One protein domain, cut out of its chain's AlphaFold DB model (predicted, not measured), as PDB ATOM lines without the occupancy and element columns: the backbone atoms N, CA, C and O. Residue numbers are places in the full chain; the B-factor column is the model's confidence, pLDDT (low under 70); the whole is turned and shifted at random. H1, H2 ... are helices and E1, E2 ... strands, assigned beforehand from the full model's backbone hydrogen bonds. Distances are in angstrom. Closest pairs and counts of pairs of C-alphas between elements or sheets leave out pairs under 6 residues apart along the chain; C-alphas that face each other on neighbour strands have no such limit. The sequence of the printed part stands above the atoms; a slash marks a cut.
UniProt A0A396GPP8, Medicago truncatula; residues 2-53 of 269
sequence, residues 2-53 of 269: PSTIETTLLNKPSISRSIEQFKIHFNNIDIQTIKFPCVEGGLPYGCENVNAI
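What this domain is: This is residues 2 to 53 of the 269 residues of a protein of Medicago truncatula (UniProt A0A396GPP8). Two short parallel strands, E1 and E2, lie side by side, with the helix H1 over one face of the pair; residues 35 to 53, with no named element, run out past the end of E2 and fold back. The printed part has 52 residues, with one named helix and two named strands in the order E1, H1, E2 along the chain. The class is mixed, with 22 residues in named elements, under half. The whole is loose, radius of gyration of the C-alphas 12.8 A, and flat, spanning 40 by 22 by 9 A.

Where its parts are: E1, residues 3 to 8, begins at C-alpha 3 (22.681, -34.126, -14.504) and is 16.4 A long. H1, residues 12 to 21, is 14.1 A long. E2, residues 29 to 34, is 16.0 A long and ends at C-alpha 34 (27.778, -47.962, -8.742).

How they stand to each other: E1 and E2 are parallel neighbours, their directions 30 degrees apart; N 5 and O 30 are 2.9 A apart, within hydrogen-bond range. E1, H1 and E2 form a strand-helix-strand unit, parallel strands joined through a helix, with a right-handed crossover. The closest C-alphas of H1 and E2, Lys 12 and Thr 33, are 7.3 A apart. In H1 every O i to N i+4 pair is within hydrogen-bond range.

The domain as a whole: The C-alphas farthest apart, His 25 and Gly 42, are 39.7 A apart. The printed part has no cut. Residues 20 to 25 stand free. Residues 21 to 28 and 46 to 53 are among those with pLDDT under 70.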
ATOM      1  N   PRO A   2      20.673 -30.803 -11.689       59.62
ATOM      2  CA  PRO A   2      22.007 -31.321 -11.986       59.62
ATOM      3  C   PRO A   2      21.864 -32.658 -12.725       59.62
ATOM      4  O   PRO A   2      20.951 -33.430 -12.438       59.62
ATOM      5  N   SER A   3      22.693 -32.875 -13.742       73.19
ATOM      6  CA  SER A   3      22.681 -34.126 -14.504       73.19
ATOM      7  C   SER A   3      23.626 -35.107 -13.825       73.19
ATOM      8  O   SER A   3      24.805 -34.796 -13.686       73.19
ATOM      9  N   THR A   4      23.125 -36.267 -13.408       82.81
ATOM     10  CA  THR A   4      23.952 -37.299 -12.773       82.81
ATOM     11  C   THR A   4      24.339 -38.356 -13.795       82.81
ATOM     12  O   THR A   4      23.482 -38.893 -14.497       82.81
ATOM     13  N   ILE A   5      25.632 -38.655 -13.887       79.62
ATOM     14  CA  ILE A   5      26.146 -39.809 -14.623       79.62
ATOM     15  C   ILE A   5      26.359 -40.933 -13.616       79.62
ATOM     16  O   ILE A   5      27.238 -40.843 -12.759       79.62
ATOM     17  N   GLU A   6      25.580 -42.003 -13.747       82.69
ATOM     18  CA  GLU A   6      25.861 -43.258 -13.059       82.69
ATOM     19  C   GLU A   6      26.913 -44.042 -13.845       82.69
ATOM     20  O   GLU A   6      26.769 -44.308 -15.039       82.69
ATOM     21  N   THR A   7      28.012 -44.386 -13.186       83.19
ATOM     22  CA  THR A   7      29.098 -45.153 -13.798       83.19
ATOM     23  C   THR A   7      29.754 -46.076 -12.785       83.19
ATOM     24  O   THR A   7      29.460 -46.049 -11.599       83.19
ATOM     25  N   THR A   8      30.668 -46.918 -13.234       83.31
ATOM     26  CA  THR A   8      31.429 -47.823 -12.370       83.31
ATOM     27  C   THR A   8      32.692 -47.147 -11.842       83.31
ATOM     28  O   THR A   8      33.270 -46.302 -12.531       83.31
ATOM     29  N   LEU A   9      33.187 -47.584 -10.682       84.44
ATOM     30  CA  LEU A   9      34.437 -47.097 -10.076       84.44
ATOM     31  C   LEU A   9      35.616 -47.026 -11.065       84.44
ATOM     32  O   LEU A   9      36.328 -46.024 -11.082       84.44
ATOM     33  N   LEU A  10      35.786 -48.033 -11.928       80.31
ATOM     34  CA  LEU A  10      36.904 -48.088 -12.879       80.31
ATOM     35  C   LEU A  10      36.771 -47.136 -14.077       80.31
ATOM     36  O   LEU A  10      37.779 -46.726 -14.647       80.31
ATOM     37  N   ASN A  11      35.550 -46.745 -14.445       79.25
ATOM     38  CA  ASN A  11      35.297 -45.835 -15.567       79.25
ATOM     39  C   ASN A  11      35.285 -44.358 -15.148       79.25
ATOM     40  O   ASN A  11      35.508 -43.481 -15.990       79.25
ATOM     41  N   LYS A  12      35.078 -44.070 -13.853       84.62
ATOM     42  CA  LYS A  12      35.018 -42.707 -13.303       84.62
ATOM     43  C   LYS A  12      36.195 -41.821 -13.743       84.62
ATOM     44  O   LYS A  12      35.913 -40.743 -14.254       84.62
ATOM     45  N   PRO A  13      37.480 -42.228 -13.643       81.94
ATOM     46  CA  PRO A  13      38.596 -41.337 -13.978       81.94
ATOM     47  C   PRO A  13      38.608 -40.894 -15.448       81.94
ATOM     48  O   PRO A  13      38.909 -39.742 -15.745       81.94
ATOM     49  N   SER A  14      38.251 -41.793 -16.370       76.00
ATOM     50  CA  SER A  14      38.187 -41.500 -17.809       76.00
ATOM     51  C   SER A  14      37.040 -40.546 -18.144       76.00
ATOM     52  O   SER A  14      37.205 -39.628 -18.949       76.00
ATOM     53  N   ILE A  15      35.890 -40.728 -17.489       77.88
ATOM     54  CA  ILE A  15      34.721 -39.854 -17.637       77.88
ATOM     55  C   ILE A  15      35.008 -38.473 -17.032       77.88
ATOM     56  O   ILE A  15      34.770 -37.468 -17.698       77.88
ATOM     57  N   SER A  16      35.598 -38.409 -15.834       81.06
ATOM     58  CA  SER A  16      36.026 -37.156 -15.196       81.06
ATOM     59  C   SER A  16      37.017 -36.385 -16.069       81.06
ATOM     60  O   SER A  16      36.790 -35.213 -16.356       81.06
ATOM     61  N   ARG A  17      38.055 -37.057 -16.588       77.88
ATOM     62  CA  ARG A  17      39.041 -36.440 -17.488       77.88
ATOM     63  C   ARG A  17      38.396 -35.906 -18.763       77.88
ATOM     64  O   ARG A  17      38.761 -34.834 -19.223       77.88
ATOM     65  N   SER A  18      37.425 -36.628 -19.319       72.00
ATOM     66  CA  SER A  18      36.688 -36.172 -20.502       72.00
ATOM     67  C   SER A  18      35.873 -34.910 -20.192       72.00
ATOM     68  O   SER A  18      35.919 -33.945 -20.949       72.00
ATOM     69  N   ILE A  19      35.179 -34.867 -19.050       74.06
ATOM     70  CA  ILE A  19      34.415 -33.686 -18.611       74.06
ATOM     71  C   ILE A  19      35.330 -32.460 -18.448       74.06
ATOM     72  O   ILE A  19      34.990 -31.370 -18.914       74.06
ATOM     73  N   GLU A  20      36.508 -32.649 -17.849       73.31
ATOM     74  CA  GLU A  20      37.523 -31.605 -17.665       73.31
ATOM     75  C   GLU A  20      38.134 -31.137 -18.996       73.31
ATOM     76  O   GLU A  20      38.194 -29.935 -19.271       73.31
ATOM     77  N   GLN A  21      38.553 -32.076 -19.853       66.25
ATOM     78  CA  GLN A  21      39.242 -31.805 -21.118       66.25
ATOM     79  C   GLN A  21      38.358 -31.045 -22.110       66.25
ATOM     80  O   GLN A  21      38.840 -30.163 -22.822       66.25
ATOM     81  N   PHE A  22      37.059 -31.338 -22.133       58.38
ATOM     82  CA  PHE A  22      36.113 -30.649 -23.007       58.38
ATOM     83  C   PHE A  22      35.567 -29.340 -22.412       58.38
ATOM     84  O   PHE A  22      34.695 -28.732 -23.036       58.38
ATOM     85  N   LYS A  23      36.066 -28.886 -21.241       54.59
ATOM     86  CA  LYS A  23      35.569 -27.711 -20.491       54.59
ATOM     87  C   LYS A  23      34.050 -27.609 -20.575       54.59
ATOM     88  O   LYS A  23      33.506 -26.565 -20.953       54.59
ATOM     89  N   ILE A  24      33.364 -28.719 -20.326       49.78
ATOM     90  CA  ILE A  24      31.934 -28.783 -20.575       49.78
ATOM     91  C   ILE A  24      31.268 -27.819 -19.585       49.78
ATOM     92  O   ILE A  24      31.178 -28.112 -18.401       49.78
ATOM     93  N   HIS A  25      30.818 -26.650 -20.058       49.94
ATOM     94  CA  HIS A  25      30.160 -25.604 -19.253       49.94
ATOM     95  C   HIS A  25      28.741 -26.019 -18.804       49.94
ATOM     96  O   HIS A  25      27.871 -25.175 -18.589       49.94
ATOM     97  N   PHE A  26      28.467 -27.323 -18.676       47.41
ATOM     98  CA  PHE A  26      27.290 -27.768 -17.949       47.41
ATOM     99  C   PHE A  26      27.553 -27.489 -16.473       47.41
ATOM    100  O   PHE A  26      28.368 -28.153 -15.838       47.41
ATOM    101  N   ASN A  27      26.865 -26.485 -15.939       55.62
ATOM    102  CA  ASN A  27      26.758 -26.294 -14.501       55.62
ATOM    103  C   ASN A  27      26.346 -27.632 -13.852       55.62
ATOM    104  O   ASN A  27      25.273 -28.157 -14.149       55.62
ATOM    105  N   ASN A  28      27.213 -28.146 -12.977       64.50
ATOM    106  CA  ASN A  28      27.019 -29.272 -12.057       64.50
ATOM    107  C   ASN A  28      26.564 -30.600 -12.703       64.50
ATOM    108  O   ASN A  28      25.405 -31.003 -12.561       64.50
ATOM    109  N   ILE A  29      27.492 -31.308 -13.366       73.44
ATOM    110  CA  ILE A  29      27.367 -32.757 -13.605       73.44
ATOM    111  C   ILE A  29      27.887 -33.489 -12.367       73.44
ATOM    112  O   ILE A  29      29.054 -33.325 -12.012       73.44
ATOM    113  N   ASP A  30      27.039 -34.294 -11.735       80.38
ATOM    114  CA  ASP A  30      27.447 -35.170 -10.636       80.38
ATOM    115  C   ASP A  30      27.803 -36.564 -11.173       80.38
ATOM    116  O   ASP A  30      27.206 -37.036 -12.143       80.38
ATOM    117  N   ILE A  31      28.791 -37.226 -10.572       82.38
ATOM    118  CA  ILE A  31      29.183 -38.587 -10.956       82.38
ATOM    119  C   ILE A  31      28.920 -39.513  -9.783       82.38
ATOM    120  O   ILE A  31      29.679 -39.538  -8.810       82.38
ATOM    121  N   GLN A  32      27.896 -40.343  -9.933       88.56
ATOM    122  CA  GLN A  32      27.581 -41.383  -8.974       88.56
ATOM    123  C   GLN A  32      28.232 -42.693  -9.408       88.56
ATOM    124  O   GLN A  32      28.081 -43.151 -10.541       88.56
ATOM    125  N   THR A  33      28.983 -43.306  -8.495       85.50
ATOM    126  CA  THR A  33      29.588 -44.611  -8.750       85.50
ATOM    127  C   THR A  33      28.718 -45.736  -8.227       85.50
ATOM    128  O   THR A  33      28.431 -45.780  -7.033       85.50
ATOM    129  N   ILE A  34      28.386 -46.682  -9.098       86.06
ATOM    130  CA  ILE A  34      27.778 -47.962  -8.742       86.06
ATOM    131  C   ILE A  34      28.842 -49.065  -8.723       86.06
ATOM    132  O   ILE A  34      29.811 -49.046  -9.493       86.06
ATOM    133  N   LYS A  35      28.672 -50.041  -7.827       83.31
ATOM    134  CA  LYS A  35      29.489 -51.258  -7.827       83.31
ATOM    135  C   LYS A  35      28.963 -52.172  -8.931       83.31
ATOM    136  O   LYS A  35      27.826 -52.621  -8.861       83.31
ATOM    137  N   PHE A  36      29.786 -52.438  -9.942       77.25
ATOM    138  CA  PHE A  36      29.445 -53.412 -10.973       77.25
ATOM    139  C   PHE A  36      29.636 -54.828 -10.409       77.25
ATOM    140  O   PHE A  36      30.748 -55.147  -9.974       77.25
ATOM    141  N   PRO A  37      28.595 -55.678 -10.369       74.81
ATOM    142  CA  PRO A  37      28.651 -56.985  -9.718       74.81
ATOM    143  C   PRO A  37      29.324 -58.023 -10.629       74.81
ATOM    144  O   PRO A  37      28.743 -59.055 -10.951       74.81
ATOM    145  N   CYS A  38      30.552 -57.746 -11.083       62.47
ATOM    146  CA  CYS A  38      31.271 -58.593 -12.035       62.47
ATOM    147  C   CYS A  38      31.433 -60.025 -11.504       62.47
ATOM    148  O   CYS A  38      30.886 -60.954 -12.087       62.47
ATOM    149  N   VAL A  39      32.096 -60.205 -10.359       71.50
ATOM    150  CA  VAL A  39      32.358 -61.537  -9.777       71.50
ATOM    151  C   VAL A  39      31.065 -62.251  -9.369       71.50
ATOM    152  O   VAL A  39      30.919 -63.449  -9.596       71.50
ATOM    153  N   GLU A  40      30.108 -61.507  -8.817       73.50
ATOM    154  CA  GLU A  40      28.794 -62.014  -8.400       73.50
ATOM    155  C   GLU A  40      27.971 -62.516  -9.605       73.50
ATOM    156  O   GLU A  40      27.225 -63.484  -9.486       73.50
ATOM    157  N   GLY A  41      28.164 -61.918 -10.787       61.16
ATOM    158  CA  GLY A  41      27.583 -62.350 -12.062       61.16
ATOM    159  C   GLY A  41      28.435 -63.342 -12.866       61.16
ATOM    160  O   GLY A  41      28.130 -63.590 -14.031       61.16
ATOM    161  N   GLY A  42      29.522 -63.882 -12.299       58.09
ATOM    162  CA  GLY A  42      30.433 -64.804 -12.994       58.09
ATOM    163  C   GLY A  42      31.332 -64.150 -14.057       58.09
ATOM    164  O   GLY A  42      31.926 -64.847 -14.885       58.09
ATOM    165  N   LEU A  43      31.445 -62.821 -14.053       53.16
ATOM    166  CA  LEU A  43      32.292 -62.037 -14.950       53.16
ATOM    167  C   LEU A  43      33.671 -61.747 -14.317       53.16
ATOM    168  O   LEU A  43      33.773 -61.593 -13.098       53.16
ATOM    169  N   PRO A  44      34.745 -61.632 -15.125       61.22
ATOM    170  CA  PRO A  44      36.069 -61.260 -14.625       61.22
ATOM    171  C   PRO A  44      36.071 -59.894 -13.929       61.22
ATOM    172  O   PRO A  44      35.410 -58.962 -14.383       61.22
ATOM    173  N   TYR A  45      36.860 -59.763 -12.862       72.44
ATOM    174  CA  TYR A  45      37.056 -58.490 -12.167       72.44
ATOM    175  C   TYR A  45      37.594 -57.418 -13.128       72.44
ATOM    176  O   TYR A  45      38.602 -57.637 -13.800       72.44
ATOM    177  N   GLY A  46      36.925 -56.264 -13.188       67.69
ATOM    178  CA  GLY A  46      37.335 -55.118 -13.997       67.69
ATOM    179  C   GLY A  46      36.875 -55.123 -15.458       67.69
ATOM    180  O   GLY A  46      37.276 -54.243 -16.221       67.69
ATOM    181  N   CYS A  47      36.023 -56.074 -15.860       63.31
ATOM    182  CA  CYS A  47      35.481 -56.153 -17.220       63.31
ATOM    183  C   CYS A  47      34.584 -54.964 -17.612       63.31
ATOM    184  O   CYS A  47      34.315 -54.766 -18.795       63.31
ATOM    185  N   GLU A  48      34.150 -54.151 -16.648       67.44
ATOM    186  CA  GLU A  48      33.430 -52.904 -16.890       67.44
ATOM    187  C   GLU A  48      34.289 -51.827 -17.574       67.44
ATOM    188  O   GLU A  48      33.745 -50.891 -18.159       67.44
ATOM    189  N   ASN A  49      35.620 -51.940 -17.516       68.25
ATOM    190  CA  ASN A  49      36.542 -50.982 -18.113       68.25
ATOM    191  C   ASN A  49      37.040 -51.484 -19.473       68.25
ATOM    192  O   ASN A  49      38.066 -52.154 -19.576       68.25
ATOM    193  N   VAL A  50      36.336 -51.103 -20.538       58.84
ATOM    194  CA  VAL A  50      36.700 -51.462 -21.921       58.84
ATOM    195  C   VAL A  50      38.062 -50.910 -22.358       58.84
ATOM    196  O   VAL A  50      38.690 -51.482 -23.239       58.84
ATOM    197  N   ASN A  51      38.559 -49.847 -21.712       61.91
ATOM    198  CA  ASN A  51      39.894 -49.298 -21.974       61.91
ATOM    199  C   ASN A  51      41.007 -50.100 -21.281       61.91
ATOM    200  O   ASN A  51      42.174 -49.953 -21.630       61.91
ATOM    201  N   ALA A  52      40.658 -50.933 -20.296       54.47
ATOM    202  CA  ALA A  52      41.573 -51.878 -19.659       54.47
ATOM    203  C   ALA A  52      41.638 -53.221 -20.400       54.47
ATOM    204  O   ALA A  52      42.288 -54.143 -19.917       54.47
ATOM    205  N   ILE A  53      40.981 -53.343 -21.559       57.00
ATOM    206  CA  ILE A  53      41.106 -54.494 -22.450       57.00
ATOM    207  C   ILE A  53      42.333 -54.252 -23.348       57.00
ATOM    208  O   ILE A  53      42.226 -53.489 -24.309       57.00
TER     209      ILE A  53